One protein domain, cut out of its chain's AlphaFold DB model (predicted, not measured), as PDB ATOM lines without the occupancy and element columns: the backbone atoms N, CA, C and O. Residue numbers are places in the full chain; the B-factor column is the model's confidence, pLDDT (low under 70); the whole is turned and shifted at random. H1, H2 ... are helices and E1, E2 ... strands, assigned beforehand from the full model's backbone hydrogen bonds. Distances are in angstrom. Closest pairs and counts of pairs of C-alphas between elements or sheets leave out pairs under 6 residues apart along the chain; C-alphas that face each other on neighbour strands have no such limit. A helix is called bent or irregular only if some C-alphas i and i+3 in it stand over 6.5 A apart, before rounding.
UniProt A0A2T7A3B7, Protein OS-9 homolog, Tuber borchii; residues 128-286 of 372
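What this domain is: This is residues 128 to 286 of the 372 residues of the protein "Protein OS-9 homolog" of Tuber borchii (UniProt A0A2T7A3B7). Two sheets lie partly face to face as a sandwich with crossed strands: a strongly twisted sheet of five strands, E5 to E9, and a smaller sheet of four, E1 to E4. The long helix H1 packs over the E5 and E6 end of the larger sheet, and its residues 128 to 133 stick out free. The printed part has 159 residues with one named helix and nine named strands, in the order H1 E1 E2 E3 E4 E5 E6 E7 E8 E9, of mixed class. The larger sheet, E5 E6 E7 E9 E8, is mixed; the smaller, E1 E2 E3 E4, is antiparallel. The whole is compact, with a radius of gyration of the C-alphas of 16.2 A, and spans 53 by 36 by 32 A.

How they stand to each other: Look first at E5, residues 215 to 220, E6, residues 223 to 230, and E7, residues 244 to 251: a meander, each strand the antiparallel neighbour of the one before. Here N 218 is 3.0 A from O 225, and N 228 is 2.8 A from O 247, both within hydrogen-bond range. E9, residues 269 to 276, is parallel to E7, with N 248 and O 272 2.8 A apart. E8, residues 258 to 266, forms a hairpin with E9, with N 260 and O 273 2.8 A apart; E5 and E8 are the edge strands. In the second sheet you will find E1, residues 153 to 158, E2, residues 161 to 166, E3, residues 170 to 174, and E4, residues 194 to 198, another meander. Its N and O pairs include N 156 and O 163 at 3.0 A, N 164 and O 172 at 3.0 A, and N 173 and O 194 at 2.8 A. The two sheets form a sandwich, two sheets face to face, their strands at 72 degrees and the facing parts 9.6 A centre to centre. The closest C-alphas of E1 and E8 are those of Leu 154 and Arg 258, 6.1 A apart; those of E4 and E6 are of Gly 197 and Leu 230, 4.8 A apart. H1, residues 128 to 149, is on one face of the larger sheet, making two layers, at a height over the sheet of 8.9 A. It is over E5 and only just over E6, with 3 C-alphas falling there, and runs only just across the strands, at 61 degrees to E5 on the local plane. Its closest C-alpha to E5 is that of Thr 139, 5.4 A from that of Leu 217. In H1, 15 of 18 O i to N i+4 pairs are within hydrogen-bond range.

Where its parts are: Find C-alpha 128 at (171.483, -48.299, 25.947); from there H1 runs 32.8 A to C-alpha 149, irregular where C-alphas 145 and 148 are 7.1 A apart. E8, the longest strand by residues, runs 23.4 A from C-alpha 258 at (204.555, -57.933, 23.247). E7 measures 23.3 A, E6 22.2 A, and E9 23.0 A, ending at C-alpha 276 at (198.373, -58.662, 20.889).

The domain as a whole: The two C-alphas farthest apart are those of Arg 128 and Gln 180, 55.0 A. The printed part has no cut. The long links are residues 175 to 193, 199 to 214, which lead from the smaller sheet to the larger, and 231 to 243. Mean pLDDT of the printed part is 91.6; look at residue 180 and residues 207 to 209 for values under 70.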
ATOM      1  N   ARG A 128     170.578 -48.299  24.788       87.06
ATOM      2  CA  ARG A 128     171.483 -48.299  25.947       87.06
ATOM      3  C   ARG A 128     171.652 -49.693  26.555       87.06
ATOM      4  O   ARG A 128     172.765 -50.090  26.886       87.06
ATOM      5  N   ALA A 129     170.561 -50.449  26.682       89.56
ATOM      6  CA  ALA A 129     170.608 -51.820  27.184       89.56
ATOM      7  C   ALA A 129     171.359 -52.765  26.226       89.56
ATOM      8  O   ALA A 129     172.090 -53.651  26.675       89.56
ATOM      9  N   ALA A 130     171.201 -52.578  24.912       89.25
ATOM     10  CA  ALA A 130     171.953 -53.323  23.907       89.25
ATOM     11  C   ALA A 130     173.453 -52.989  23.964       89.25
ATOM     12  O   ALA A 130     174.276 -53.903  23.959       89.25
ATOM     13  N   GLU A 131     173.812 -51.711  24.099       87.19
ATOM     14  CA  GLU A 131     175.201 -51.270  24.245       87.19
ATOM     15  C   GLU A 131     175.857 -51.848  25.506       87.19
ATOM     16  O   GLU A 131     176.956 -52.397  25.436       87.19
ATOM     17  N   GLU A 132     175.176 -51.800  26.654       88.50
ATOM     18  CA  GLU A 132     175.686 -52.379  27.903       88.50
ATOM     19  C   GLU A 132     175.913 -53.892  27.772       88.50
ATOM     20  O   GLU A 132     176.937 -54.426  28.211       88.50
ATOM     21  N   LYS A 133     174.991 -54.594  27.107       90.62
ATOM     22  CA  LYS A 133     175.135 -56.023  26.821       90.62
ATOM     23  C   LYS A 133     176.352 -56.302  25.936       90.62
ATOM     24  O   LYS A 133     177.111 -57.230  26.230       90.62
ATOM     25  N   GLU A 134     176.569 -55.500  24.897       89.62
ATOM     26  CA  GLU A 134     177.735 -55.624  24.019       89.62
ATOM     27  C   GLU A 134     179.046 -55.293  24.741       89.62
ATOM     28  O   GLU A 134     180.044 -55.986  24.541       89.62
ATOM     29  N   LEU A 135     179.046 -54.323  25.658       87.94
ATOM     30  CA  LEU A 135     180.202 -53.985  26.489       87.94
ATOM     31  C   LEU A 135     180.625 -55.164  27.378       87.94
ATOM     32  O   LEU A 135     181.809 -55.516  27.463       87.94
ATOM     33  N   VAL A 136     179.654 -55.811  28.026       89.81
ATOM     34  CA  VAL A 136     179.891 -56.993  28.865       89.81
ATOM     35  C   VAL A 136     180.363 -58.178  28.019       89.81
ATOM     36  O   VAL A 136     181.306 -58.878  28.416       89.81
ATOM     37  N   ARG A 137     179.762 -58.380  26.837       92.25
ATOM     38  CA  ARG A 137     180.170 -59.412  25.872       92.25
ATOM     39  C   ARG A 137     181.620 -59.207  25.438       92.25
ATOM     40  O   ARG A 137     182.422 -60.127  25.581       92.25
ATOM     41  N   ALA A 138     181.960 -58.008  24.969       92.12
ATOM     42  CA  ALA A 138     183.293 -57.657  24.491       92.12
ATOM     43  C   ALA A 138     184.350 -57.772  25.598       92.12
ATOM     44  O   ALA A 138     185.419 -58.325  25.361       92.12
ATOM     45  N   THR A 139     184.041 -57.350  26.831       92.62
ATOM     46  CA  THR A 139     184.956 -57.513  27.978       92.62
ATOM     47  C   THR A 139     185.260 -58.990  28.248       92.62
ATOM     48  O   THR A 139     186.416 -59.377  28.413       92.62
ATOM     49  N   THR A 140     184.221 -59.830  28.285       91.75
ATOM     50  CA  THR A 140     184.362 -61.266  28.580       91.75
ATOM     51  C   THR A 140     185.103 -61.987  27.456       91.75
ATOM     52  O   THR A 140     186.042 -62.738  27.716       91.75
ATOM     53  N   ARG A 141     184.728 -61.705  26.203       92.94
ATOM     54  CA  ARG A 141     185.354 -62.281  25.012       92.94
ATOM     55  C   ARG A 141     186.803 -61.832  24.853       92.94
ATOM     56  O   ARG A 141     187.663 -62.657  24.569       92.94
ATOM     57  N   GLY A 142     187.089 -60.554  25.090       93.38
ATOM     58  CA  GLY A 142     188.446 -60.015  25.078       93.38
ATOM     59  C   GLY A 142     189.354 -60.735  26.069       93.38
ATOM     60  O   GLY A 142     190.446 -61.156  25.704       93.38
ATOM     61  N   TRP A 143     188.886 -60.953  27.300       93.75
ATOM     62  CA  TRP A 143     189.655 -61.704  28.291       93.75
ATOM     63  C   TRP A 143     189.853 -63.176  27.898       93.75
ATOM     64  O   TRP A 143     190.949 -63.712  28.037       93.75
ATOM     65  N   GLU A 144     188.824 -63.823  27.347       92.81
ATOM     66  CA  GLU A 144     188.919 -65.197  26.841       92.81
ATOM     67  C   GLU A 144     189.974 -65.337  25.730       92.81
ATOM     68  O   GLU A 144     190.763 -66.283  25.748       92.81
ATOM     69  N   LEU A 145     190.043 -64.375  24.803       93.62
ATOM     70  CA  LEU A 145     191.036 -64.348  23.722       93.62
ATOM     71  C   LEU A 145     192.480 -64.272  24.245       93.62
ATOM     72  O   LEU A 145     193.400 -64.740  23.574       93.62
ATOM     73  N   LEU A 146     192.692 -63.727  25.446       93.31
ATOM     74  CA  LEU A 146     194.006 -63.669  26.092       93.31
ATOM     75  C   LEU A 146     194.384 -64.959  26.835       93.31
ATOM     76  O   LEU A 146     195.541 -65.100  27.223       93.31
ATOM     77  N   SER A 147     193.474 -65.927  26.985       89.75
ATOM     78  CA  SER A 147     193.720 -67.157  27.760       89.75
ATOM     79  C   SER A 147     194.865 -68.032  27.229       89.75
ATOM     80  O   SER A 147     195.406 -68.865  27.951       89.75
ATOM     81  N   ASP A 148     195.296 -67.840  25.984       87.88
ATOM     82  CA  ASP A 148     196.467 -68.516  25.408       87.88
ATOM     83  C   ASP A 148     197.819 -67.948  25.886       87.88
ATOM     84  O   ASP A 148     198.880 -68.537  25.624       87.88
ATOM     85  N   LEU A 149     197.791 -66.796  26.564       90.25
ATOM     86  CA  LEU A 149     198.930 -66.228  27.288       90.25
ATOM     87  C   LEU A 149     199.094 -66.844  28.679       90.25
ATOM     88  O   LEU A 149     200.103 -66.600  29.337       90.25
ATOM     89  N   GLU A 150     198.130 -67.640  29.135       87.31
ATOM     90  CA  GLU A 150     198.194 -68.312  30.427       87.31
ATOM     91  C   GLU A 150     199.434 -69.222  30.504       87.31
ATOM     92  O   GLU A 150     199.753 -69.972  29.579       87.31
ATOM     93  N   GLY A 151     200.191 -69.099  31.596       83.88
ATOM     94  CA  GLY A 151     201.472 -69.793  31.773       83.88
ATOM     95  C   GLY A 151     202.646 -69.223  30.962       83.88
ATOM     96  O   GLY A 151     203.749 -69.763  31.044       83.88
ATOM     97  N   LYS A 152     202.452 -68.136  30.204       89.94
ATOM     98  CA  LYS A 152     203.515 -67.409  29.498       89.94
ATOM     99  C   LYS A 152     203.682 -66.009  30.080       89.94
ATOM    100  O   LYS A 152     202.727 -65.389  30.548       89.94
ATOM    101  N   CYS A 153     204.907 -65.500  30.002       95.88
ATOM    102  CA  CYS A 153     205.224 -64.137  30.402       95.88
ATOM    103  C   CYS A 153     205.815 -63.358  29.228       95.88
ATOM    104  O   CYS A 153     206.626 -63.883  28.460       95.88
ATOM    105  N   LEU A 154     205.404 -62.102  29.104       97.06
ATOM    106  CA  LEU A 154     205.976 -61.119  28.193       97.06
ATOM    107  C   LEU A 154     207.030 -60.313  28.945       97.06
ATOM    108  O   LEU A 154     206.855 -60.037  30.131       97.06
ATOM    109  N   TYR A 155     208.097 -59.917  28.258       97.06
ATOM    110  CA  TYR A 155     209.219 -59.208  28.865       97.06
ATOM    111  C   TYR A 155     209.528 -57.924  28.106       97.06
ATOM    112  O   TYR A 155     209.394 -57.869  26.883       97.06
ATOM    113  N   PHE A 156     209.953 -56.897  28.837       96.94
ATOM    114  CA  PHE A 156     210.333 -55.598  28.291       96.94
ATOM    115  C   PHE A 156     211.518 -55.035  29.060       96.94
ATOM    116  O   PHE A 156     211.518 -55.040  30.289       96.94
ATOM    117  N   VAL A 157     212.519 -54.540  28.342       94.94
ATOM    118  CA  VAL A 157     213.712 -53.924  28.929       94.94
ATOM    119  C   VAL A 157     213.724 -52.457  28.531       94.94
ATOM    120  O   VAL A 157     213.692 -52.139  27.346       94.94
ATOM    121  N   SER A 158     213.782 -51.567  29.521       92.06
ATOM    122  CA  SER A 158     213.872 -50.123  29.311       92.06
ATOM    123  C   SER A 158     214.946 -49.535  30.213       92.06
ATOM    124  O   SER A 158     214.741 -49.303  31.409       92.06
ATOM    125  N   GLY A 159     216.130 -49.332  29.631       89.38
ATOM    126  CA  GLY A 159     217.294 -48.816  30.341       89.38
ATOM    127  C   GLY A 159     217.677 -49.691  31.536       89.38
ATOM    128  O   GLY A 159     218.083 -50.838  31.369       89.38
ATOM    129  N   TRP A 160     217.561 -49.128  32.741       87.81
ATOM    130  CA  TRP A 160     217.943 -49.776  33.999       87.81
ATOM    131  C   TRP A 160     216.974 -50.880  34.441       87.81
ATOM    132  O   TRP A 160     217.383 -51.807  35.133       87.81
ATOM    133  N   TRP A 161     215.702 -50.805  34.045       95.12
ATOM    134  CA  TRP A 161     214.668 -51.721  34.520       95.12
ATOM    135  C   TRP A 161     214.271 -52.747  33.464       95.12
ATOM    136  O   TRP A 161     214.137 -52.445  32.277       95.12
ATOM    137  N   SER A 162     214.033 -53.967  33.929       96.44
ATOM    138  CA  SER A 162     213.354 -55.030  33.197       96.44
ATOM    139  C   SER A 162     211.986 -55.279  33.816       96.44
ATOM    140  O   SER A 162     211.794 -55.131  35.024       96.44
ATOM    141  N   TYR A 163     211.028 -55.643  32.976       98.00
ATOM    142  CA  TYR A 163     209.642 -55.847  33.360       98.00
ATOM    143  C   TYR A 163     209.144 -57.176  32.819       98.00
ATOM    144  O   TYR A 163     209.484 -57.551  31.694       98.00
ATOM    145  N   SER A 164     208.304 -57.856  33.594       97.69
ATOM    146  CA  SER A 164     207.595 -59.054  33.152       97.69
ATOM    147  C   SER A 164     206.099 -58.915  33.389       97.69
ATOM    148  O   SER A 164     205.687 -58.585  34.497       97.69
ATOM    149  N   TYR A 165     205.294 -59.219  32.375       97.81
ATOM    150  CA  TYR A 165     203.850 -59.403  32.485       97.81
ATOM    151  C   TYR A 165     203.541 -60.892  32.349       97.81
ATOM    152  O   TYR A 165     203.746 -61.453  31.275       97.81
ATOM    153  N   CYS A 166     203.048 -61.528  33.408       95.69
ATOM    154  CA  CYS A 166     202.549 -62.899  33.347       95.69
ATOM    155  C   CYS A 166     201.019 -62.866  33.400       95.69
ATOM    156  O   CYS A 166     200.435 -62.345  34.356       95.69
ATOM    157  N   HIS A 167     200.368 -63.392  32.361       93.19
ATOM    158  CA  HIS A 167     198.915 -63.298  32.231       93.19
ATOM    159  C   HIS A 167     198.201 -63.989  33.401       93.19
ATOM    160  O   HIS A 167     198.550 -65.109  33.767       93.19
ATOM    161  N   ASN A 168     197.205 -63.303  33.976       90.06
ATOM    162  CA  ASN A 168     196.435 -63.752  35.143       90.06
ATOM    163  C   ASN A 168     197.298 -64.162  36.360       90.06
ATOM    164  O   ASN A 168     196.939 -65.072  37.102       90.06
ATOM    165  N   HIS A 169     198.449 -63.510  36.556       93.12
ATOM    166  CA  HIS A 169     199.344 -63.792  37.679       93.12
ATOM    167  C   HIS A 169     199.876 -62.499  38.309       93.12
ATOM    168  O   HIS A 169     199.191 -61.872  39.115       93.12
ATOM    169  N   GLU A 170     201.078 -62.067  37.930       95.62
ATOM    170  CA  GLU A 170     201.719 -60.887  38.500       95.62
ATOM    171  C   GLU A 170     202.525 -60.130  37.451       95.62
ATOM    172  O   GLU A 170     202.917 -60.671  36.410       95.62
ATOM    173  N   ILE A 171     202.786 -58.864  37.759       97.94
ATOM    174  CA  ILE A 171     203.655 -57.999  36.973       97.94
ATOM    175  C   ILE A 171     204.822 -57.583  37.846       97.94
ATOM    176  O   ILE A 171     204.618 -57.043  38.934       97.94
ATOM    177  N   ARG A 172     206.042 -57.807  37.361       97.56
ATOM    178  CA  ARG A 172     207.272 -57.516  38.106       97.56
ATOM    179  C   ARG A 172     208.099 -56.450  37.410       97.56
ATOM    180  O   ARG A 172     208.101 -56.349  36.185       97.56
ATOM    181  N   GLN A 173     208.844 -55.713  38.219       97.38
ATOM    182  CA  GLN A 173     209.954 -54.850  37.846       97.38
ATOM    183  C   GLN A 173     211.212 -55.365  38.551       97.38
ATOM    184  O   GLN A 173     211.191 -55.597  39.758       97.38
ATOM    185  N   PHE A 174     212.303 -55.542  37.813       96.94
ATOM    186  CA  PHE A 174     213.543 -56.120  38.330       96.94
ATOM    187  C   PHE A 174     214.758 -55.680  37.507       96.94
ATOM    188  O   PHE A 174     214.608 -55.168  36.394       96.94
ATOM    189  N   HIS A 175     215.967 -55.894  38.023       95.25
ATOM    190  CA  HIS A 175     217.188 -55.776  37.221       95.25
ATOM    191  C   HIS A 175     217.533 -57.111  36.593       95.25
ATOM    192  O   HIS A 175     217.489 -58.153  37.246       95.25
ATOM    193  N   GLN A 176     217.894 -57.080  35.316       92.50
ATOM    194  CA  GLN A 176     218.420 -58.261  34.648       92.50
ATOM    195  C   GLN A 176     219.899 -58.460  34.979       92.50
ATOM    196  O   GLN A 176     220.648 -57.494  35.145       92.50
ATOM    197  N   LYS A 177     220.339 -59.719  34.998       90.94
ATOM    198  CA  LYS A 177     221.765 -60.059  35.004       90.94
ATOM    199  C   LYS A 177     222.464 -59.451  33.780       90.94
ATOM    200  O   LYS A 177     221.811 -59.230  32.755       90.94
ATOM    201  N   PRO A 178     223.792 -59.229  33.844       86.31
ATOM    202  CA  PRO A 178     224.564 -58.780  32.692       86.31
ATOM    203  C   PRO A 178     224.243 -59.622  31.448       86.31
ATOM    204  O   PRO A 178     224.092 -60.841  31.574       86.31
ATOM    205  N   PRO A 179     224.117 -58.997  30.266       74.81
ATOM    206  CA  PRO A 179     223.569 -59.648  29.082       74.81
ATOM    207  C   PRO A 179     224.386 -60.889  28.700       74.81
ATOM    208  O   PRO A 179     225.547 -60.788  28.315       74.81
ATOM    209  N   GLN A 180     223.763 -62.069  28.800       69.38
ATOM    210  CA  GLN A 180     224.341 -63.365  28.409       69.38
ATOM    211  C   GLN A 180     223.801 -63.878  27.057       69.38
ATOM    212  O   GLN A 180     223.897 -65.066  26.770       69.38
ATOM    213  N   ASN A 181     223.225 -63.007  26.214       74.00
ATOM    214  CA  ASN A 181     222.525 -63.369  24.965       74.00
ATOM    215  C   ASN A 181     221.341 -64.346  25.144       74.00
ATOM    216  O   ASN A 181     220.910 -64.991  24.191       74.00
ATOM    217  N   THR A 182     220.788 -64.452  26.352       82.44
ATOM    218  CA  THR A 182     219.627 -65.295  26.661       82.44
ATOM    219  C   THR A 182     218.361 -64.452  26.763       82.44
ATOM    220  O   THR A 182     218.323 -63.494  27.535       82.44
ATOM    221  N   TRP A 183     217.322 -64.823  26.012       86.31
ATOM    222  CA  TRP A 183     215.975 -64.260  26.124       86.31
ATOM    223  C   TRP A 183     215.021 -65.346  26.638       86.31
ATOM    224  O   TRP A 183     215.047 -66.453  26.091       86.31
ATOM    225  N   PRO A 184     214.176 -65.080  27.650       92.12
ATOM    226  CA  PRO A 184     213.912 -63.795  28.317       92.12
ATOM    227  C   PRO A 184     215.019 -63.329  29.289       92.12
ATOM    228  O   PRO A 184     215.873 -64.132  29.668       92.12
ATOM    229  N   PRO A 185     215.018 -62.043  29.702       91.62
ATOM    230  CA  PRO A 185     215.991 -61.511  30.654       91.62
ATOM    231  C   PRO A 185     215.854 -62.190  32.022       91.62
ATOM    232  O   PRO A 185     214.762 -62.275  32.583       91.62
ATOM    233  N   ALA A 186     216.975 -62.662  32.568       91.12
ATOM    234  CA  ALA A 186     217.012 -63.323  33.870       91.12
ATOM    235  C   ALA A 186     217.186 -62.306  35.005       91.12
ATOM    236  O   ALA A 186     218.101 -61.485  34.951       91.12
ATOM    237  N   GLU A 187     216.357 -62.406  36.044       92.88
ATOM    238  CA  GLU A 187     216.418 -61.559  37.244       92.88
ATOM    239  C   GLU A 187     217.760 -61.703  37.987       92.88
ATOM    240  O   GLU A 187     218.279 -62.812  38.164       92.88
ATOM    241  N   ASP A 188     218.339 -60.571  38.400       93.12
ATOM    242  CA  ASP A 188     219.541 -60.506  39.227       93.12
ATOM    243  C   ASP A 188     219.175 -60.555  40.722       93.12
ATOM    244  O   ASP A 188     218.685 -59.563  41.271       93.12
ATOM    245  N   PRO A 189     219.458 -61.672  41.422       92.62
ATOM    246  CA  PRO A 189     219.117 -61.826  42.833       92.62
ATOM    247  C   PRO A 189     219.897 -60.887  43.767       92.62
ATOM    248  O   PRO A 189     219.567 -60.807  44.948       92.62
ATOM    249  N   ALA A 190     220.940 -60.200  43.284       93.75
ATOM    250  CA  ALA A 190     221.686 -59.216  44.072       93.75
ATOM    251  C   ALA A 190     220.974 -57.855  44.178       93.75
ATOM    252  O   ALA A 190     221.413 -56.984  44.931       93.75
ATOM    253  N   THR A 191     219.889 -57.661  43.428       93.62
ATOM    254  CA  THR A 191     219.172 -56.388  43.311       93.62
ATOM    255  C   THR A 191     217.715 -56.521  43.760       93.62
ATOM    256  O   THR A 191     217.163 -57.621  43.738       93.62
ATOM    257  N   PRO A 192     217.069 -55.430  44.209       92.94
ATOM    258  CA  PRO A 192     215.674 -55.492  44.621       92.94
ATOM    259  C   PRO A 192     214.727 -55.655  43.424       92.94
ATOM    260  O   PRO A 192     214.826 -54.942  42.426       92.94
ATOM    261  N   SER A 193     213.743 -56.539  43.583       96.06
ATOM    262  CA  SER A 193     212.614 -56.724  42.667       96.06
ATOM    263  C   SER A 193     211.314 -56.219  43.289       96.06
ATOM    264  O   SER A 193     211.109 -56.367  44.497       96.06
ATOM    265  N   TYR A 194     210.395 -55.715  42.470       97.31
ATOM    266  CA  TYR A 194     209.102 -55.205  42.916       97.31
ATOM    267  C   TYR A 194     207.958 -55.815  42.115       97.31
ATOM    268  O   TYR A 194     207.997 -55.857  40.888       97.31
ATOM    269  N   ILE A 195     206.898 -56.218  42.810       98.12
ATOM    270  CA  ILE A 195     205.614 -56.554  42.197       98.12
ATOM    271  C   ILE A 195     204.853 -55.242  42.004       98.12
ATOM    272  O   ILE A 195     204.652 -54.484  42.955       98.12
ATOM    273  N   LEU A 196     204.455 -54.954  40.770       98.12
ATOM    274  CA  LEU A 196     203.704 -53.748  40.414       98.12
ATOM    275  C   LEU A 196     202.195 -53.943  40.590       98.12
ATOM    276  O   LEU A 196     201.472 -52.983  40.840       98.12
ATOM    277  N   GLY A 197     201.746 -55.192  40.482       97.31
ATOM    278  CA  GLY A 197     200.396 -55.640  40.782       97.31
ATOM    279  C   GLY A 197     200.264 -57.141  40.537       97.31
ATOM    280  O   GLY A 197     201.040 -57.724  39.775       97.31
ATOM    281  N   GLN A 198     199.290 -57.754  41.194       95.88
ATOM    282  CA  GLN A 198     199.007 -59.182  41.115       95.88
ATOM    283  C   GLN A 198     197.504 -59.435  41.222       95.88
ATOM    284  O   GLN A 198     196.761 -58.609  41.759       95.88
ATOM    285  N   VAL A 199     197.056 -60.574  40.705       94.12
ATOM    286  CA  VAL A 199     195.681 -61.039  40.919       94.12
ATOM    287  C   VAL A 199     195.531 -61.659  42.311       94.12
ATOM    288  O   VAL A 199     196.500 -62.117  42.924       94.12
ATOM    289  N   SER A 200     194.303 -61.700  42.817       91.81
ATOM    290  CA  SER A 200     193.969 -62.426  44.039       91.81
ATOM    291  C   SER A 200     194.219 -63.937  43.879       91.81
ATOM    292  O   SER A 200     194.075 -64.484  42.777       91.81
ATOM    293  N   PRO A 201     194.551 -64.664  44.963       87.44
ATOM    294  CA  PRO A 201     194.713 -66.118  44.912       87.44
ATOM    295  C   PRO A 201     193.470 -66.856  44.394       87.44
ATOM    296  O   PRO A 201     193.587 -67.935  43.811       87.44
ATOM    297  N   GLU A 202     192.275 -66.302  44.611       86.44
ATOM    298  CA  GLU A 202     191.022 -66.824  44.076       86.44
ATOM    299  C   GLU A 202     190.927 -66.631  42.559       86.44
ATOM    300  O   GLU A 202     190.487 -67.541  41.859       86.44
ATOM    301  N   ALA A 203     191.349 -65.473  42.040       84.56
ATOM    302  CA  ALA A 203     191.350 -65.186  40.608       84.56
ATOM    303  C   ALA A 203     192.404 -65.986  39.833       84.56
ATOM    304  O   ALA A 203     192.112 -66.461  38.737       84.56
ATOM    305  N   ALA A 204     193.575 -66.228  40.431       82.56
ATOM    306  CA  ALA A 204     194.620 -67.076  39.849       82.56
ATOM    307  C   ALA A 204     194.160 -68.530  39.615       82.56
ATOM    308  O   ALA A 204     194.726 -69.236  38.787       82.56
ATOM    309  N   LYS A 205     193.137 -68.995  40.348       80.75
ATOM    310  CA  LYS A 205     192.568 -70.349  40.224       80.75
ATOM    311  C   LYS A 205     191.365 -70.428  39.282       80.75
ATOM    312  O   LYS A 205     190.820 -71.517  39.098       80.75
ATOM    313  N   ARG A 206     190.894 -69.299  38.742       71.75
ATOM    314  CA  ARG A 206     189.720 -69.278  37.858       71.75
ATOM    315  C   ARG A 206     190.031 -69.981  36.542       71.75
ATOM    316  O   ARG A 206     191.115 -69.850  35.993       71.75
ATOM    317  N   THR A 207     189.050 -70.726  36.044       62.09
ATOM    318  CA  THR A 207     189.118 -71.451  34.773       62.09
ATOM    319  C   THR A 207     188.913 -70.527  33.569       62.09
ATOM    320  O   THR A 207     188.293 -69.464  33.677       62.09
ATOM    321  N   LYS A 208     189.376 -70.979  32.394       63.22
ATOM    322  CA  LYS A 208     189.173 -70.312  31.098       63.22
ATOM    323  C   LYS A 208     187.693 -69.961  30.860       63.22
ATOM    324  O   LYS A 208     186.820 -70.796  31.084       63.22
ATOM    325  N   GLY A 209     187.429 -68.734  30.400       61.56
ATOM    326  CA  GLY A 209     186.091 -68.250  30.017       61.56
ATOM    327  C   GLY A 209     185.359 -67.378  31.049       61.56
ATOM    328  O   GLY A 209     184.246 -66.931  30.785       61.56
ATOM    329  N   GLN A 210     185.952 -67.103  32.216       70.75
ATOM    330  CA  GLN A 210     185.401 -66.142  33.185       70.75
ATOM    331  C   GLN A 210     185.983 -64.742  32.991       70.75
ATOM    332  O   GLN A 210     187.122 -64.598  32.562       70.75
ATOM    333  N   LYS A 211     185.226 -63.703  33.371       78.62
ATOM    334  CA  LYS A 211     185.726 -62.322  33.420       78.62
ATOM    335  C   LYS A 211     186.958 -62.241  34.334       78.62
ATOM    336  O   LYS A 211     186.910 -62.691  35.486       78.62
ATOM    337  N   GLY A 212     188.038 -61.658  33.816       81.50
ATOM    338  CA  GLY A 212     189.264 -61.437  34.571       81.50
ATOM    339  C   GLY A 212     189.052 -60.510  35.766       81.50
ATOM    340  O   GLY A 212     188.145 -59.673  35.799       81.50
ATOM    341  N   GLU A 213     189.889 -60.665  36.788       89.69
ATOM    342  CA  GLU A 213     189.873 -59.740  37.916       89.69
ATOM    343  C   GLU A 213     190.322 -58.348  37.463       89.69
ATOM    344  O   GLU A 213     191.338 -58.202  36.781       89.69
ATOM    345  N   GLY A 214     189.536 -57.335  37.836       88.56
ATOM    346  CA  GLY A 214     189.830 -55.943  37.513       88.56
ATOM    347  C   GLY A 214     189.738 -55.613  36.024       88.56
ATOM    348  O   GLY A 214     190.297 -54.596  35.618       88.56
ATOM    349  N   THR A 215     189.078 -56.451  35.209       92.75
ATOM    350  CA  THR A 215     188.964 -56.204  33.767       92.75
ATOM    351  C   THR A 215     187.742 -55.376  33.402       92.75
ATOM    352  O   THR A 215     186.626 -55.668  33.846       92.75
ATOM    353  N   GLU A 216     187.929 -54.420  32.510       92.88
ATOM    354  CA  GLU A 216     186.878 -53.589  31.932       92.88
ATOM    355  C   GLU A 216     187.252 -53.194  30.504       92.88
ATOM    356  O   GLU A 216     188.427 -53.177  30.146       92.88
ATOM    357  N   LEU A 217     186.255 -52.896  29.678       91.06
ATOM    358  CA  LEU A 217     186.490 -52.307  28.369       91.06
ATOM    359  C   LEU A 217     186.504 -50.785  28.515       91.06
ATOM    360  O   LEU A 217     185.594 -50.214  29.116       91.06
ATOM    361  N   GLN A 218     187.528 -50.138  27.968       89.69
ATOM    362  CA  GLN A 218     187.599 -48.684  27.876       89.69
ATOM    363  C   GLN A 218     187.693 -48.255  26.412       89.69
ATOM    364  O   GLN A 218     188.039 -49.053  25.540       89.69
ATOM    365  N   ALA A 219     187.363 -46.991  26.159       84.38
ATOM    366  CA  ALA A 219     187.428 -46.376  24.844       84.38
ATOM    367  C   ALA A 219     188.283 -45.104  24.891       84.38
ATOM    368  O   ALA A 219     188.254 -44.354  25.868       84.38
ATOM    369  N   THR A 220     189.055 -44.862  23.839       78.88
ATOM    370  CA  THR A 220     189.724 -43.585  23.573       78.88
ATOM    371  C   THR A 220     189.362 -43.182  22.154       78.88
ATOM    372  O   THR A 220     189.776 -43.842  21.202       78.88
ATOM    373  N   GLY A 221     188.531 -42.145  22.031       75.38
ATOM    374  CA  GLY A 221     187.771 -41.901  20.809       75.38
ATOM    375  C   GLY A 221     186.947 -43.134  20.435       75.38
ATOM    376  O   GLY A 221     186.310 -43.762  21.284       75.38
ATOM    377  N   GLU A 222     187.050 -43.547  19.178       71.81
ATOM    378  CA  GLU A 222     186.351 -44.723  18.661       71.81
ATOM    379  C   GLU A 222     187.089 -46.057  18.907       71.81
ATOM    380  O   GLU A 222     186.516 -47.134  18.717       71.81
ATOM    381  N   LEU A 223     188.352 -46.011  19.353       82.00
ATOM    382  CA  LEU A 223     189.150 -47.203  19.635       82.00
ATOM    383  C   LEU A 223     188.798 -47.768  21.006       82.00
ATOM    384  O   LEU A 223     188.943 -47.096  22.029       82.00
ATOM    385  N   ARG A 224     188.397 -49.039  21.041       89.19
ATOM    386  CA  ARG A 224     188.154 -49.773  22.285       89.19
ATOM    387  C   ARG A 224     189.298 -50.735  22.576       89.19
ATOM    388  O   ARG A 224     189.796 -51.427  21.692       89.19
ATOM    389  N   PHE A 225     189.682 -50.810  23.841       93.44
ATOM    390  CA  PHE A 225     190.754 -51.674  24.322       93.44
ATOM    391  C   PHE A 225     190.378 -52.286  25.667       93.44
ATOM    392  O   PHE A 225     189.580 -51.741  26.437       93.44
ATOM    393  N   LEU A 226     190.939 -53.461  25.945       95.88
ATOM    394  CA  LEU A 226     190.699 -54.149  27.206       95.88
ATOM    395  C   LEU A 226     191.651 -53.589  28.258       95.88
ATOM    396  O   LEU A 226     192.854 -53.498  28.025       95.88
ATOM    397  N   VAL A 227     191.131 -53.253  29.428       96.31
ATOM    398  CA  VAL A 227     191.918 -52.767  30.558       96.31
ATOM    399  C   VAL A 227     191.859 -53.775  31.686       96.31
ATOM    400  O   VAL A 227     190.793 -54.296  31.993       96.31
ATOM    401  N   GLN A 228     192.999 -54.024  32.324       96.19
ATOM    402  CA  GLN A 228     193.094 -54.758  33.577       96.19
ATOM    403  C   GLN A 228     193.760 -53.887  34.643       96.19
ATOM    404  O   GLN A 228     194.907 -53.470  34.495       96.19
ATOM    405  N   LYS A 229     193.051 -53.640  35.744       96.94
ATOM    406  CA  LYS A 229     193.568 -52.913  36.907       96.94
ATOM    407  C   LYS A 229     193.994 -53.902  37.984       96.94
ATOM    408  O   LYS A 229     193.165 -54.656  38.486       96.94
ATOM    409  N   LEU A 230     195.272 -53.874  38.353       97.12
ATOM    410  CA  LEU A 230     195.860 -54.755  39.360       97.12
ATOM    411  C   LEU A 230     196.424 -53.949  40.532       97.12
ATOM    412  O   LEU A 230     197.085 -52.926  40.353       97.12
ATOM    413  N   GLY A 231     196.149 -54.435  41.740       96.12
ATOM    414  CA  GLY A 231     196.697 -53.932  43.001       96.12
ATOM    415  C   GLY A 231     197.545 -54.998  43.694       96.12
ATOM    416  O   GLY A 231     198.041 -55.911  43.037       96.12
ATOM    417  N   GLY A 232     197.723 -54.887  45.013       95.88
ATOM    418  CA  GLY A 232     198.439 -55.898  45.801       95.88
ATOM    419  C   GLY A 232     199.936 -55.995  45.493       95.88
ATOM    420  O   GLY A 232     200.551 -57.021  45.768       95.88
ATOM    421  N   GLY A 233     200.523 -54.966  44.874       97.31
ATOM    422  CA  GLY A 233     201.953 -54.922  44.599       97.31
ATOM    423  C   GLY A 233     202.789 -54.659  45.852       97.31
ATOM    424  O   GLY A 233     202.284 -54.299  46.916       97.31
ATOM    425  N   THR A 234     204.110 -54.770  45.720       98.06
ATOM    426  CA  THR A 234     205.055 -54.512  46.812       98.06
ATOM    427  C   THR A 234     204.845 -53.113  47.394       98.06
ATOM    428  O   THR A 234     204.716 -52.140  46.643       98.06
ATOM    429  N   THR A 235     204.874 -52.983  48.721       98.06
ATOM    430  CA  THR A 235     204.712 -51.696  49.412       98.06
ATOM    431  C   THR A 235     205.744 -50.672  48.947       98.06
ATOM    432  O   THR A 235     206.952 -50.924  48.928       98.06
ATOM    433  N   CYS A 236     205.258 -49.504  48.548       96.88
ATOM    434  CA  CYS A 236     206.059 -48.353  48.168       96.88
ATOM    435  C   CYS A 236     206.739 -47.751  49.403       96.88
ATOM    436  O   CYS A 236     206.093 -47.488  50.417       96.88
ATOM    437  N   ASP A 237     208.034 -47.494  49.318       95.81
ATOM    438  CA  ASP A 237     208.829 -46.835  50.355       95.81
ATOM    439  C   ASP A 237     208.426 -45.365  50.549       95.81
ATOM    440  O   ASP A 237     208.315 -44.901  51.687       95.81
ATOM    441  N   LEU A 238     208.125 -44.669  49.449       95.44
ATOM    442  CA  LEU A 238     207.747 -43.255  49.448       95.44
ATOM    443  C   LEU A 238     206.317 -43.019  49.949       95.44
ATOM    444  O   LEU A 238     206.090 -42.193  50.831       95.44
ATOM    445  N   THR A 239     205.334 -43.737  49.400       96.00
ATOM    446  CA  THR A 239     203.909 -43.498  49.707       96.00
ATOM    447  C   THR A 239     203.372 -44.389  50.820       96.00
ATOM    448  O   THR A 239     202.267 -44.145  51.306       96.00
ATOM    449  N   ARG A 240     204.119 -45.434  51.209       97.00
ATOM    450  CA  ARG A 240     203.695 -46.493  52.144       97.00
ATOM    451  C   ARG A 240     202.437 -47.256  51.715       97.00
ATOM    452  O   ARG A 240     201.874 -47.994  52.517       97.00
ATOM    453  N   LYS A 241     202.012 -47.107  50.461       97.38
ATOM    454  CA  LYS A 241     200.889 -47.837  49.858       97.38
ATOM    455  C   LYS A 241     201.411 -48.930  48.936       97.38
ATOM    456  O   LYS A 241     202.531 -48.843  48.440       97.38
ATOM    457  N   GLU A 242     200.603 -49.954  48.714       97.94
ATOM    458  CA  GLU A 242     200.903 -50.995  47.730       97.94
ATOM    459  C   GLU A 242     200.980 -50.394  46.324       97.94
ATOM    460  O   GLU A 242     200.202 -49.499  45.971       97.94
ATOM    461  N   ARG A 243     201.941 -50.875  45.533       98.38
ATOM    462  CA  ARG A 243     202.025 -50.537  44.111       98.38
ATOM    463  C   ARG A 243     200.780 -51.047  43.386       98.38
ATOM    464  O   ARG A 243     200.209 -52.078  43.750       98.38
ATOM    465  N   LYS A 244     200.366 -50.300  42.368       98.06
ATOM    466  CA  LYS A 244     199.254 -50.668  41.488       98.06
ATOM    467  C   LYS A 244     199.594 -50.371  40.041       98.06
ATOM    468  O   LYS A 244     200.366 -49.453  39.749       98.06
ATOM    469  N   ILE A 245     198.975 -51.109  39.136       98.44
ATOM    470  CA  ILE A 245     199.220 -50.994  37.706       98.44
ATOM    471  C   ILE A 245     197.929 -51.142  36.912       98.44
ATOM    472  O   ILE A 245     197.075 -51.973  37.220       98.44
ATOM    473  N   GLU A 246     197.805 -50.323  35.878       98.19
ATOM    474  CA  GLU A 246     196.817 -50.488  34.822       98.19
ATOM    475  C   GLU A 246     197.505 -51.080  33.589       98.19
ATOM    476  O   GLU A 246     198.535 -50.574  33.141       98.19
ATOM    477  N   VAL A 247     196.957 -52.167  33.054       98.12
ATOM    478  CA  VAL A 247     197.424 -52.799  31.818       98.12
ATOM    479  C   VAL A 247     196.373 -52.596  30.742       98.12
ATOM    480  O   VAL A 247     195.225 -52.989  30.926       98.12
ATOM    481  N   GLN A 248     196.764 -52.003  29.620       97.50
ATOM    482  CA  GLN A 248     195.905 -51.796  28.461       97.50
ATOM    483  C   GLN A 248     196.320 -52.752  27.345       97.50
ATOM    484  O   GLN A 248     197.461 -52.718  26.882       97.50
ATOM    485  N   PHE A 249     195.396 -53.598  26.907       96.69
ATOM    486  CA  PHE A 249     195.595 -54.534  25.809       96.69
ATOM    487  C   PHE A 249     194.968 -53.973  24.542       96.69
ATOM    488  O   PHE A 249     193.753 -53.786  24.465       96.69
ATOM    489  N   HIS A 250     195.809 -53.748  23.543       95.31
ATOM    490  CA  HIS A 250     195.419 -53.214  22.246       95.31
ATOM    491  C   HIS A 250     195.534 -54.300  21.175       95.31
ATOM    492  O   HIS A 250     196.485 -55.093  21.180       95.31
ATOM    493  N   CYS A 251     194.573 -54.328  20.250       94.12
ATOM    494  CA  CYS A 251     194.677 -55.147  19.047       94.12
ATOM    495  C   CYS A 251     195.866 -54.661  18.212       94.12
ATOM    496  O   CYS A 251     196.006 -53.474  17.928       94.12
ATOM    497  N   ASN A 252     196.724 -55.594  17.809       93.81
ATOM    498  CA  ASN A 252     197.720 -55.351  16.779       93.81
ATOM    499  C   ASN A 252     197.796 -56.563  15.847       93.81
ATOM    500  O   ASN A 252     198.335 -57.601  16.231       93.81
ATOM    501  N   SER A 253     197.275 -56.418  14.629       91.06
ATOM    502  CA  SER A 253     197.285 -57.470  13.606       91.06
ATOM    503  C   SER A 253     198.689 -57.761  13.070       91.06
ATOM    504  O   SER A 253     198.956 -58.870  12.614       91.06
ATOM    505  N   GLN A 254     199.603 -56.793  13.170       85.12
ATOM    506  CA  GLN A 254     200.966 -56.883  12.658       85.12
ATOM    507  C   GLN A 254     201.939 -57.189  13.810       85.12
ATOM    508  O   GLN A 254     202.503 -56.301  14.461       85.12
ATOM    509  N   GLY A 255     202.126 -58.477  14.109       86.25
ATOM    510  CA  GLY A 255     203.174 -58.960  15.014       86.25
ATOM    511  C   GLY A 255     202.711 -59.957  16.076       86.25
ATOM    512  O   GLY A 255     201.577 -60.427  16.082       86.25
ATOM    513  N   SER A 256     203.628 -60.299  16.980       92.88
ATOM    514  CA  SER A 256     203.372 -61.186  18.117       92.88
ATOM    515  C   SER A 256     203.022 -60.415  19.393       92.88
ATOM    516  O   SER A 256     203.190 -59.193  19.476       92.88
ATOM    517  N   ASP A 257     202.548 -61.164  20.392       95.81
ATOM    518  CA  ASP A 257     202.282 -60.682  21.747       95.81
ATOM    519  C   ASP A 257     203.533 -59.992  22.331       95.81
ATOM    520  O   ASP A 257     204.583 -60.623  22.482       95.81
ATOM    521  N   ARG A 258     203.438 -58.698  22.664       96.12
ATOM    522  CA  ARG A 258     204.555 -57.933  23.247       96.12
ATOM    523  C   ARG A 258     204.079 -56.796  24.140       96.12
ATOM    524  O   ARG A 258     203.013 -56.224  23.928       96.12
ATOM    525  N   ILE A 259     204.917 -56.412  25.097       98.12
ATOM    526  CA  ILE A 259     204.750 -55.154  25.829       98.12
ATOM    527  C   ILE A 259     205.236 -54.027  24.910       98.12
ATOM    528  O   ILE A 259     206.370 -54.068  24.434       98.12
ATOM    529  N   GLY A 260     204.376 -53.049  24.634       97.00
ATOM    530  CA  GLY A 260     204.722 -51.864  23.851       97.00
ATOM    531  C   GLY A 260     205.577 -50.895  24.659       97.00
ATOM    532  O   GLY A 260     206.675 -50.536  24.248       97.00
ATOM    533  N   TRP A 261     205.077 -50.505  25.830       97.50
ATOM    534  CA  TRP A 261     205.798 -49.663  26.781       97.50
ATOM    535  C   TRP A 261     205.201 -49.786  28.182       97.50
ATOM    536  O   TRP A 261     204.086 -50.275  28.380       97.50
ATOM    537  N   ILE A 262     205.955 -49.297  29.161       98.06
ATOM    538  CA  ILE A 262     205.514 -49.116  30.539       98.06
ATOM    539  C   ILE A 262     206.042 -47.781  31.058       98.06
ATOM    540  O   ILE A 262     207.192 -47.423  30.803       98.06
ATOM    541  N   LYS A 263     205.203 -47.044  31.788       96.88
ATOM    542  CA  LYS A 263     205.597 -45.810  32.474       96.88
ATOM    543  C   LYS A 263     204.990 -45.730  33.866       96.88
ATOM    544  O   LYS A 263     203.900 -46.243  34.118       96.88
ATOM    545  N   GLU A 264     205.690 -45.050  34.760       96.56
ATOM    546  CA  GLU A 264     205.167 -44.658  36.065       96.56
ATOM    547  C   GLU A 264     204.403 -43.339  35.897       96.56
ATOM    548  O   GLU A 264     204.995 -42.295  35.636       96.56
ATOM    549  N   VAL A 265     203.070 -43.396  35.960       97.00
ATOM    550  CA  VAL A 265     202.201 -42.224  35.732       97.00
ATOM    551  C   VAL A 265     202.093 -41.331  36.966       97.00
ATOM    552  O   VAL A 265     201.806 -40.144  36.865       97.00
ATOM    553  N   SER A 266     202.311 -41.909  38.144       96.81
ATOM    554  CA  SER A 266     202.466 -41.222  39.427       96.81
ATOM    555  C   SER A 266     203.211 -42.155  40.379       96.81
ATOM    556  O   SER A 266     203.341 -43.340  40.084       96.81
ATOM    557  N   ILE A 267     203.687 -41.639  41.514       96.50
ATOM    558  CA  ILE A 267     204.541 -42.401  42.438       96.50
ATOM    559  C   ILE A 267     203.907 -43.761  42.779       96.50
ATOM    560  O   ILE A 267     202.815 -43.824  43.355       96.50
ATOM    561  N   CYS A 268     204.612 -44.843  42.444       96.56
ATOM    562  CA  CYS A 268     204.211 -46.234  42.655       96.56
ATOM    563  C   CYS A 268     202.901 -46.655  41.950       96.56
ATOM    564  O   CYS A 268     202.278 -47.648  42.337       96.56
ATOM    565  N   CYS A 269     202.493 -45.928  40.907       98.19
ATOM    566  CA  CYS A 269     201.346 -46.230  40.056       98.19
ATOM    567  C   CYS A 269     201.786 -46.291  38.589       98.19
ATOM    568  O   CYS A 269     202.288 -45.310  38.033       98.19
ATOM    569  N   TYR A 270     201.558 -47.430  37.948       98.25
ATOM    570  CA  TYR A 270     202.118 -47.732  36.632       98.25
ATOM    571  C   TYR A 270     201.030 -47.884  35.568       98.25
ATOM    572  O   TYR A 270     199.891 -48.242  35.869       98.25
ATOM    573  N   LEU A 271     201.411 -47.641  34.318       98.19
ATOM    574  CA  LEU A 271     200.609 -47.912  33.132       98.19
ATOM    575  C   LEU A 271     201.453 -48.717  32.144       98.19
ATOM    576  O   LEU A 271     202.541 -48.278  31.769       98.19
ATOM    577  N   MET A 272     200.956 -49.883  31.742       98.44
ATOM    578  CA  MET A 272     201.580 -50.766  30.757       98.44
ATOM    579  C   MET A 272     200.656 -50.938  29.555       98.44
ATOM    580  O   MET A 272     199.466 -51.188  29.722       98.44
ATOM    581  N   VAL A 273     201.215 -50.870  28.350       97.75
ATOM    582  CA  VAL A 273     200.504 -51.201  27.109       97.75
ATOM    583  C   VAL A 273     201.031 -52.516  26.556       97.75
ATOM    584  O   VAL A 273     202.238 -52.690  26.392       97.75
ATOM    585  N   VAL A 274     200.121 -53.436  26.249       97.62
ATOM    586  CA  VAL A 274     200.401 -54.733  25.628       97.62
ATOM    587  C   VAL A 274     199.718 -54.781  24.266       97.62
ATOM    588  O   VAL A 274     198.514 -54.563  24.157       97.62
ATOM    589  N   TYR A 275     200.486 -55.098  23.229       96.94
ATOM    590  CA  TYR A 275     199.972 -55.341  21.887       96.94
ATOM    591  C   TYR A 275     199.825 -56.838  21.660       96.94
ATOM    592  O   TYR A 275     200.759 -57.603  21.912       96.94
ATOM    593  N   THR A 276     198.664 -57.253  21.162       95.62
ATOM    594  CA  THR A 276     198.373 -58.662  20.889       95.62
ATOM    595  C   THR A 276     197.483 -58.813  19.652       95.62
ATOM    596  O   THR A 276     196.476 -58.110  19.532       95.62
ATOM    597  N   PRO A 277     197.794 -59.750  18.737       95.38
ATOM    598  CA  PRO A 277     196.915 -60.062  17.611       95.38
ATOM    599  C   PRO A 277     195.625 -60.766  18.048       95.38
ATOM    600  O   PRO A 277     194.663 -60.822  17.290       95.38
ATOM    601  N   ARG A 278     195.567 -61.301  19.275       93.56
ATOM    602  CA  ARG A 278     194.445 -62.126  19.747       93.56
ATOM    603  C   ARG A 278     193.153 -61.335  19.870       93.56
ATOM    604  O   ARG A 278     192.102 -61.840  19.489       93.56
ATOM    605  N   LEU A 279     193.236 -60.097  20.360       94.69
ATOM    606  CA  LEU A 279     192.076 -59.210  20.488       94.69
ATOM    607  C   LEU A 279     191.482 -58.821  19.133       94.69
ATOM    608  O   LEU A 279     190.284 -58.583  19.049       94.69
ATOM    609  N   CYS A 280     192.280 -58.841  18.061       93.62
ATOM    610  CA  CYS A 280     191.811 -58.525  16.713       93.62
ATOM    611  C   CYS A 280     190.786 -59.534  16.170       93.62
ATOM    612  O   CYS A 280     190.119 -59.244  15.181       93.62
ATOM    613  N   ASN A 281     190.629 -60.697  16.811       92.88
ATOM    614  CA  ASN A 281     189.609 -61.691  16.463       92.88
ATOM    615  C   ASN A 281     188.187 -61.299  16.909       92.88
ATOM    616  O   ASN A 281     187.246 -62.049  16.648       92.88
ATOM    617  N   ASP A 282     188.013 -60.169  17.598       92.56
ATOM    618  CA  ASP A 282     186.704 -59.593  17.895       92.56
ATOM    619  C   ASP A 282     186.636 -58.164  17.345       92.56
ATOM    620  O   ASP A 282     187.519 -57.338  17.581       92.56
ATOM    621  N   VAL A 283     185.562 -57.885  16.606       90.06
ATOM    622  CA  VAL A 283     185.302 -56.589  15.964       90.06
ATOM    623  C   VAL A 283     185.249 -55.435  16.962       90.06
ATOM    624  O   VAL A 283     185.501 -54.298  16.586       90.06
ATOM    625  N   ALA A 284     184.967 -55.712  18.239       89.62
ATOM    626  CA  ALA A 284     184.937 -54.698  19.279       89.62
ATOM    627  C   ALA A 284     186.309 -54.065  19.546       89.62
ATOM    628  O   ALA A 284     186.328 -52.958  20.065       89.62
ATOM    629  N   PHE A 285     187.424 -54.733  19.222       91.62
ATOM    630  CA  PHE A 285     188.788 -54.217  19.434       91.62
ATOM    631  C   PHE A 285     189.487 -53.794  18.143       91.62
ATOM    632  O   PHE A 285     190.637 -53.354  18.187       91.62
ATOM    633  N   GLN A 286     188.844 -53.981  16.992       87.81
ATOM    634  CA  GLN A 286     189.392 -53.514  15.729       87.81
ATOM    635  C   GLN A 286     189.237 -51.991  15.641       87.81
ATOM    636  O   GLN A 286     188.261 -51.449  16.171       87.81
TER     637      GLN A 286